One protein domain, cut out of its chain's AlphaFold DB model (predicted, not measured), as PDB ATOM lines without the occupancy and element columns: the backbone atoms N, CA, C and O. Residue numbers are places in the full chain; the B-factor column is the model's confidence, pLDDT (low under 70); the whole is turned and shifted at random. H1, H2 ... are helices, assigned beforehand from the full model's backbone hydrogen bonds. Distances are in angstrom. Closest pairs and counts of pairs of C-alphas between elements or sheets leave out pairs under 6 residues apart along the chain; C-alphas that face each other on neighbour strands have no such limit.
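AT A GLANCE: This is residues 6 to 65 of the 477 residues of an uncharacterized protein of Leucoagaricus sp. SymC.cos (UniProt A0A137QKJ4). Three helices, H2, H3 and H4, follow one another round two corners as an open C, and the short helix H1 sits in its mouth and touches each of them. H2 crosses H1 on one side, and the long H4 passes the first residue of H1 on the other, with H3 between H2 and H4 along the C. The printed part has 60 residues with four named helices, in the order H1, H2, H3, H4, and no named strand; the class is all helix. The whole is compact, with a radius of gyration of the C-alphas of 11.0 A, and rounded, with spans of 25 by 23 by 20 A.

IN THESE COORDINATES: H1 is residues 6 to 13, beginning with C-alpha 6 at (87.657, 118.880, 108.368) and measuring 10.7 A from first to last C-alpha. H2 is residues 23 to 35 and measures 18.4 A, beginning with C-alpha 23 at (77.044, 116.613, 118.299). H3 is residues 39 to 46 and measures 10.3 A. H4 is residues 50 to 65, the longest helix, and measures 22.3 A; it ends with C-alpha 65 at (96.185, 126.503, 114.214).

HOW THE PARTS SIT: H1 and H3 are the hubs, touching three other helices each. H1 touches H2, whose residues 25 to 30 alone take part; the closest C-alphas are those of Met 8 and Glu 25, 4.5 A apart, and the lines are about perpendicular at 79 degrees. H1 touches H3, with Leu 13 and Ser 44 closest at 7.0 A between C-alphas, about perpendicular at 89 degrees. H1 touches residues 57 to 61 of H4 alone, with the C-alphas of Glu 6 and Ile 57 closest at 5.7 A; the two run opposite ways at a steep tilt of 50 degrees. For these three pairs the helix packing is mostly crossed, with no pair at a shallow tilt. H2, with residues 32 to 33 alone, and H3 only just touch, and only at the corner by their link, with 3 pairs of C-alphas within 8 A; the closest are those of Val 33 and Phe 39, 5.5 A apart. H3 and residues 52 to 53 of H4 alone also only just touch, only at the corner, with 3 pairs of C-alphas within 8 A; the closest are those of Phe 46 and Leu 53, 4.9 A apart. H2 and H4 are apart. In H1, H2, H3 and H4 every O i to N i+4 pair is within hydrogen-bond range.

THE WHOLE: The two C-alphas farthest apart, those of Glu 16 and Asp 65, are 29.6 A apart. The printed part has no cut. The links from H2 to H3 and from H3 to H4 are tight, and the link from H1 to H2, with 9 residues, is short. The mean pLDDT of the printed part is 90.2, and no printed residue is under 70.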
ATOM      1  N   GLU A   6      88.154 119.824 109.373       88.12
ATOM      2  CA  GLU A   6      87.657 118.880 108.368       88.12
ATOM      3  C   GLU A   6      86.345 118.197 108.783       88.12
ATOM      4  O   GLU A   6      85.370 118.259 108.043       88.12
ATOM      5  N   GLN A   7      86.283 117.593 109.973       89.75
ATOM      6  CA  GLN A   7      85.106 116.836 110.410       89.75
ATOM      7  C   GLN A   7      83.901 117.747 110.681       89.75
ATOM      8  O   GLN A   7      82.770 117.346 110.428       89.75
ATOM      9  N   MET A   8      84.124 119.003 111.093       91.62
ATOM     10  CA  MET A   8      83.056 120.013 111.148       91.62
ATOM     11  C   MET A   8      82.530 120.347 109.745       91.62
ATOM     12  O   MET A   8      81.324 120.429 109.542       91.62
ATOM     13  N   CYS A   9      83.412 120.519 108.759       91.19
ATOM     14  CA  CYS A   9      83.006 120.757 107.372       91.19
ATOM     15  C   CYS A   9      82.237 119.564 106.787       91.19
ATOM     16  O   CYS A   9      81.178 119.751 106.191       91.19
ATOM     17  N   LEU A  10      82.732 118.342 106.995       91.19
ATOM     18  CA  LEU A  10      82.092 117.122 106.509       91.19
ATOM     19  C   LEU A  10      80.724 116.884 107.169       91.19
ATOM     20  O   LEU A  10      79.778 116.577 106.451       91.19
ATOM     21  N   ALA A  11      80.575 117.134 108.475       93.00
ATOM     22  CA  ALA A  11      79.285 117.057 109.178       93.00
ATOM     23  C   ALA A  11      78.208 117.998 108.595       93.00
ATOM     24  O   ALA A  11      77.018 117.704 108.666       93.00
ATOM     25  N   GLY A  12      78.615 119.125 108.000       91.19
ATOM     26  CA  GLY A  12      77.712 120.050 107.308       91.19
ATOM     27  C   GLY A  12      77.352 119.666 105.867       91.19
ATOM     28  O   GLY A  12      76.353 120.158 105.329       91.19
ATOM     29  N   LEU A  13      78.158 118.805 105.240       91.62
ATOM     30  CA  LEU A  13      77.976 118.325 103.867       91.62
ATOM     31  C   LEU A  13      77.224 116.987 103.816       91.62
ATOM     32  O   LEU A  13      76.308 116.838 103.007       91.62
ATOM     33  N   ASP A  14      77.586 116.037 104.681       91.06
ATOM     34  CA  ASP A  14      77.029 114.682 104.747       91.06
ATOM     35  C   ASP A  14      75.656 114.678 105.440       91.06
ATOM     36  O   ASP A  14      75.486 114.299 106.599       91.06
ATOM     37  N   LYS A  15      74.655 115.157 104.700       87.88
ATOM     38  CA  LYS A  15      73.247 115.222 105.125       87.88
ATOM     39  C   LYS A  15      72.538 113.865 105.068       87.88
ATOM     40  O   LYS A  15      71.394 113.778 105.506       87.88
ATOM     41  N   GLU A  16      73.185 112.848 104.501       91.25
ATOM     42  CA  GLU A  16      72.630 111.502 104.334       91.25
ATOM     43  C   GLU A  16      72.965 110.597 105.527       91.25
ATOM     44  O   GLU A  16      72.134 109.770 105.894       91.25
ATOM     45  N   ASN A  17      74.125 110.799 106.169       91.81
ATOM     46  CA  ASN A  17      74.613 109.996 107.298       91.81
ATOM     47  C   ASN A  17      74.950 110.888 108.521       91.81
ATOM     48  O   ASN A  17      76.092 110.885 108.996       91.81
ATOM     49  N   PRO A  18      74.028 111.733 109.031       87.88
ATOM     50  CA  PRO A  18      74.342 112.718 110.071       87.88
ATOM     51  C   PRO A  18      74.843 112.093 111.387       87.88
ATOM     52  O   PRO A  18      75.648 112.709 112.085       87.88
ATOM     53  N   GLU A  19      74.414 110.874 111.720       91.69
ATOM     54  CA  GLU A  19      74.813 110.109 112.914       91.69
ATOM     55  C   GLU A  19      76.278 109.635 112.920       91.69
ATOM     56  O   GLU A  19      76.801 109.252 113.967       91.69
ATOM     57  N   LYS A  20      76.957 109.702 111.770       92.69
ATOM     58  CA  LYS A  20      78.401 109.459 111.614       92.69
ATOM     59  C   LYS A  20      79.267 110.522 112.302       92.69
ATOM     60  O   LYS A  20      80.433 110.259 112.592       92.69
ATOM     61  N   TYR A  21      78.710 111.708 112.552       92.44
ATOM     62  CA  TYR A  21      79.409 112.869 113.105       92.44
ATOM     63  C   TYR A  21      78.893 113.213 114.499       92.44
ATOM     64  O   TYR A  21      77.711 113.058 114.809       92.44
ATOM     65  N   SER A  22      79.778 113.713 115.362       89.56
ATOM     66  CA  SER A  22      79.398 114.047 116.729       89.56
ATOM     67  C   SER A  22      78.533 115.309 116.805       89.56
ATOM     68  O   SER A  22      78.666 116.255 116.025       89.56
ATOM     69  N   GLU A  23      77.723 115.386 117.862       85.81
ATOM     70  CA  GLU A  23      77.044 116.613 118.299       85.81
ATOM     71  C   GLU A  23      77.978 117.836 118.358       85.81
ATOM     72  O   GLU A  23      77.547 118.959 118.104       85.81
ATOM     73  N   ALA A  24      79.263 117.646 118.679       83.62
ATOM     74  CA  ALA A  24      80.241 118.729 118.736       83.62
ATOM     75  C   ALA A  24      80.677 119.218 117.340       83.62
ATOM     76  O   ALA A  24      80.958 120.406 117.174       83.62
ATOM     77  N   GLU A  25      80.707 118.340 116.334       89.81
ATOM     78  CA  GLU A  25      81.020 118.693 114.942       89.81
ATOM     79  C   GLU A  25      79.846 119.395 114.263       89.81
ATOM     80  O   GLU A  25      80.043 120.468 113.692       89.81
ATOM     81  N   HIS A  26      78.619 118.897 114.448       90.38
ATOM     82  CA  HIS A  26      77.391 119.579 114.014       90.38
ATOM     83  C   HIS A  26      77.243 120.972 114.648       90.38
ATOM     84  O   HIS A  26      76.943 121.957 113.965       90.38
ATOM     85  N   ARG A  27      77.520 121.096 115.957       88.88
ATOM     86  CA  ARG A  27      77.552 122.387 116.675       88.88
ATOM     87  C   ARG A  27      78.648 123.311 116.133       88.88
ATOM     88  O   ARG A  27      78.418 124.514 115.995       88.88
ATOM     89  N   GLY A  28      79.813 122.751 115.803       88.38
ATOM     90  CA  GLY A  28      80.934 123.448 115.172       88.38
ATOM     91  C   GLY A  28      80.555 124.025 113.810       88.38
ATOM     92  O   GLY A  28      80.639 125.238 113.624       88.38
ATOM     93  N   TYR A  29      80.040 123.191 112.903       91.88
ATOM     94  CA  TYR A  29      79.559 123.607 111.582       91.88
ATOM     95  C   TYR A  29      78.526 124.733 111.669       91.88
ATOM     96  O   TYR A  29      78.694 125.791 111.060       91.88
ATOM     97  N   LYS A  30      77.489 124.551 112.496       91.56
ATOM     98  CA  LYS A  30      76.436 125.553 112.703       91.56
ATOM     99  C   LYS A  30      76.996 126.890 113.203       91.56
ATOM    100  O   LYS A  30      76.514 127.940 112.789       91.56
ATOM    101  N   THR A  31      78.032 126.856 114.043       88.31
ATOM    102  CA  THR A  31      78.729 128.062 114.518       88.31
ATOM    103  C   THR A  31      79.539 128.723 113.398       88.31
ATOM    104  O   THR A  31      79.479 129.939 113.243       88.31
ATOM    105  N   LEU A  32      80.249 127.945 112.572       89.31
ATOM    106  CA  LEU A  32      81.001 128.465 111.422       89.31
ATOM    107  C   LEU A  32      80.078 129.162 110.410       89.31
ATOM    108  O   LEU A  32      80.364 130.288 110.016       89.31
ATOM    109  N   VAL A  33      78.931 128.558 110.075       92.06
ATOM    110  CA  VAL A  33      77.914 129.147 109.178       92.06
ATOM    111  C   VAL A  33      77.313 130.447 109.739       92.06
ATOM    112  O   VAL A  33      76.929 131.327 108.973       92.06
ATOM    113  N   GLN A  34      77.246 130.606 111.064       88.81
ATOM    114  CA  GLN A  34      76.771 131.841 111.707       88.81
ATOM    115  C   GLN A  34      77.826 132.958 111.763       88.81
ATOM    116  O   GLN A  34      77.464 134.132 111.821       88.81
ATOM    117  N   VAL A  35      79.117 132.610 111.786       84.88
ATOM    118  CA  VAL A  35      80.231 133.561 111.967       84.88
ATOM    119  C   VAL A  35      80.879 133.964 110.639       84.88
ATOM    120  O   VAL A  35      81.342 135.097 110.506       84.88
ATOM    121  N   ILE A  36      80.914 133.062 109.658       87.75
ATOM    122  CA  ILE A  36      81.591 133.245 108.370       87.75
ATOM    123  C   ILE A  36      80.524 133.426 107.272       87.75
ATOM    124  O   ILE A  36      79.801 132.474 106.966       87.75
ATOM    125  N   PRO A  37      80.403 134.622 106.658       89.38
ATOM    126  CA  PRO A  37      79.441 134.865 105.584       89.38
ATOM    127  C   PRO A  37      79.610 133.889 104.415       89.38
ATOM    128  O   PRO A  37      80.733 133.569 104.032       89.38
ATOM    129  N   ASN A  38      78.488 133.446 103.843       92.00
ATOM    130  CA  ASN A  38      78.398 132.542 102.686       92.00
ATOM    131  C   ASN A  38      79.093 131.171 102.866       92.00
ATOM    132  O   ASN A  38      79.214 130.418 101.903       92.00
ATOM    133  N   PHE A  39      79.528 130.806 104.080       91.56
ATOM    134  CA  PHE A  39      80.345 129.609 104.313       91.56
ATOM    135  C   PHE A  39      79.663 128.305 103.883       91.56
ATOM    136  O   PHE A  39      80.307 127.455 103.274       91.56
ATOM    137  N   ALA A  40      78.358 128.157 104.139       92.06
ATOM    138  CA  ALA A  40      77.596 126.984 103.707       92.06
ATOM    139  C   ALA A  40      77.545 126.850 102.174       92.06
ATOM    140  O   ALA A  40      77.714 125.750 101.648       92.06
ATOM    141  N   ASP A  41      77.361 127.966 101.465       91.88
ATOM    142  CA  ASP A  41      77.276 128.006 100.003       91.88
ATOM    143  C   ASP A  41      78.649 127.747  99.373       91.88
ATOM    144  O   ASP A  41      78.775 126.912  98.478       91.88
ATOM    145  N   THR A  42      79.702 128.385  99.900       91.75
ATOM    146  CA  THR A  42      81.094 128.156  99.487       91.75
ATOM    147  C   THR A  42      81.497 126.699  99.683       91.75
ATOM    148  O   THR A  42      82.044 126.092  98.766       91.75
ATOM    149  N   LEU A  43      81.194 126.106 100.841       91.88
ATOM    150  CA  LEU A  43      81.522 124.709 101.120       91.88
ATOM    151  C   LEU A  43      80.756 123.747 100.191       91.88
ATOM    152  O   LEU A  43      81.336 122.770  99.724       91.88
ATOM    153  N   SER A  44      79.497 124.066  99.865       90.25
ATOM    154  CA  SER A  44      78.654 123.283  98.945       90.25
ATOM    155  C   SER A  44      79.079 123.402  97.474       90.25
ATOM    156  O   SER A  44      78.975 122.436  96.723       90.25
ATOM    157  N   GLU A  45      79.580 124.562  97.032       91.00
ATOM    158  CA  GLU A  45      80.172 124.695  95.693       91.00
ATOM    159  C   GLU A  45      81.532 123.986  95.619       91.00
ATOM    160  O   GLU A  45      81.834 123.316  94.631       91.00
ATOM    161  N   PHE A  46      82.340 124.067  96.679       91.31
ATOM    162  CA  PHE A  46      83.647 123.414  96.722       91.31
ATOM    163  C   PHE A  46      83.531 121.886  96.824       91.31
ATOM    164  O   PHE A  46      84.381 121.197  96.266       91.31
ATOM    165  N   SER A  47      82.470 121.328  97.422       89.81
ATOM    166  CA  SER A  47      82.248 119.871  97.443       89.81
ATOM    167  C   SER A  47      81.997 119.246  96.064       89.81
ATOM    168  O   SER A  47      82.089 118.030  95.928       89.81
ATOM    169  N   LEU A  48      81.737 120.052  95.027       91.50
ATOM    170  CA  LEU A  48      81.676 119.589  93.634       91.50
ATOM    171  C   LEU A  48      83.069 119.351  93.014       91.50
ATOM    172  O   LEU A  48      83.160 118.801  91.919       91.50
ATOM    173  N   VAL A  49      84.149 119.785  93.679       93.62
ATOM    174  CA  VAL A  49      85.544 119.640  93.228       93.62
ATOM    175  C   VAL A  49      86.417 119.244  94.433       93.62
ATOM    176  O   VAL A  49      86.938 120.128  95.122       93.62
ATOM    177  N   PRO A  50      86.574 117.937  94.729       89.25
ATOM    178  CA  PRO A  50      87.193 117.446  95.965       89.25
ATOM    179  C   PRO A  50      88.572 118.040  96.279       89.25
ATOM    180  O   PRO A  50      88.874 118.334  97.433       89.25
ATOM    181  N   GLU A  51      89.394 118.300  95.263       92.12
ATOM    182  CA  GLU A  51      90.720 118.909  95.409       92.12
ATOM    183  C   GLU A  51      90.627 120.321  96.002       92.12
ATOM    184  O   GLU A  51      91.430 120.689  96.859       92.12
ATOM    185  N   LYS A  52      89.621 121.104  95.589       90.19
ATOM    186  CA  LYS A  52      89.373 122.449  96.122       90.19
ATOM    187  C   LYS A  52      88.802 122.401  97.532       90.19
ATOM    188  O   LYS A  52      89.216 123.207  98.363       90.19
ATOM    189  N   LEU A  53      87.881 121.475  97.813       90.06
ATOM    190  CA  LEU A  53      87.357 121.272  99.167       90.06
ATOM    191  C   LEU A  53      88.501 120.957 100.142       90.06
ATOM    192  O   LEU A  53      88.616 121.603 101.182       90.06
ATOM    193  N   ASN A  54      89.396 120.043  99.762       89.62
ATOM    194  CA  ASN A  54      90.558 119.668 100.565       89.62
ATOM    195  C   ASN A  54      91.540 120.840 100.756       89.62
ATOM    196  O   ASN A  54      92.022 121.053 101.866       89.62
ATOM    197  N   GLN A  55      91.787 121.650  99.718       91.00
ATOM    198  CA  GLN A  55      92.596 122.875  99.829       91.00
ATOM    199  C   GLN A  55      91.975 123.902 100.789       91.00
ATOM    200  O   GLN A  55      92.680 124.449 101.635       91.00
ATOM    201  N   LEU A  56      90.660 124.140 100.699       90.12
ATOM    202  CA  LEU A  56      89.934 125.048 101.592       90.12
ATOM    203  C   LEU A  56      89.987 124.565 103.050       90.12
ATOM    204  O   LEU A  56      90.251 125.361 103.953       90.12
ATOM    205  N   ILE A  57      89.780 123.264 103.274       90.81
ATOM    206  CA  ILE A  57      89.835 122.635 104.598       90.81
ATOM    207  C   ILE A  57      91.247 122.709 105.198       90.81
ATOM    208  O   ILE A  57      91.370 123.120 106.353       90.81
ATOM    209  N   SER A  58      92.295 122.376 104.432       90.56
ATOM    210  CA  SER A  58      93.691 122.476 104.891       90.56
ATOM    211  C   SER A  58      94.029 123.912 105.278       90.56
ATOM    212  O   SER A  58      94.364 124.177 106.430       90.56
ATOM    213  N   MET A  59      93.801 124.859 104.358       91.25
ATOM    214  CA  MET A  59      94.078 126.277 104.572       91.25
ATOM    215  C   MET A  59      93.373 126.808 105.829       91.25
ATOM    216  O   MET A  59      94.004 127.441 106.672       91.25
ATOM    217  N   MET A  60      92.071 126.559 105.995       89.00
ATOM    218  CA  MET A  60      91.338 127.040 107.173       89.00
ATOM    219  C   MET A  60      91.772 126.349 108.475       89.00
ATOM    220  O   MET A  60      91.801 127.002 109.520       89.00
ATOM    221  N   GLY A  61      92.178 125.076 108.416       88.75
ATOM    222  CA  GLY A  61      92.830 124.383 109.529       88.75
ATOM    223  C   GLY A  61      94.156 125.041 109.924       88.75
ATOM    224  O   GLY A  61      94.368 125.335 111.099       88.75
ATOM    225  N   GLU A  62      95.007 125.359 108.947       90.12
ATOM    226  CA  GLU A  62      96.288 126.051 109.136       90.12
ATOM    227  C   GLU A  62      96.105 127.448 109.754       90.12
ATOM    228  O   GLU A  62      96.817 127.795 110.697       90.12
ATOM    229  N   TRP A  63      95.115 128.235 109.305       89.88
ATOM    230  CA  TRP A  63      94.788 129.536 109.912       89.88
ATOM    231  C   TRP A  63      94.274 129.405 111.354       89.88
ATOM    232  O   TRP A  63      94.662 130.198 112.217       89.88
ATOM    233  N   ALA A  64      93.426 128.409 111.640       88.38
ATOM    234  CA  ALA A  64      92.936 128.149 112.993       88.38
ATOM    235  C   ALA A  64      94.080 127.752 113.942       88.38
ATOM    236  O   ALA A  64      94.173 128.262 115.064       88.38
ATOM    237  N   ASP A  65      94.998 126.907 113.469       88.62
ATOM    238  CA  ASP A  65      96.185 126.503 114.214       88.62
ATOM    239  C   ASP A  65      97.193 127.647 114.384       88.62
ATOM    240  O   ASP A  65      97.762 127.796 115.466       88.62
TER     241      ASP A  65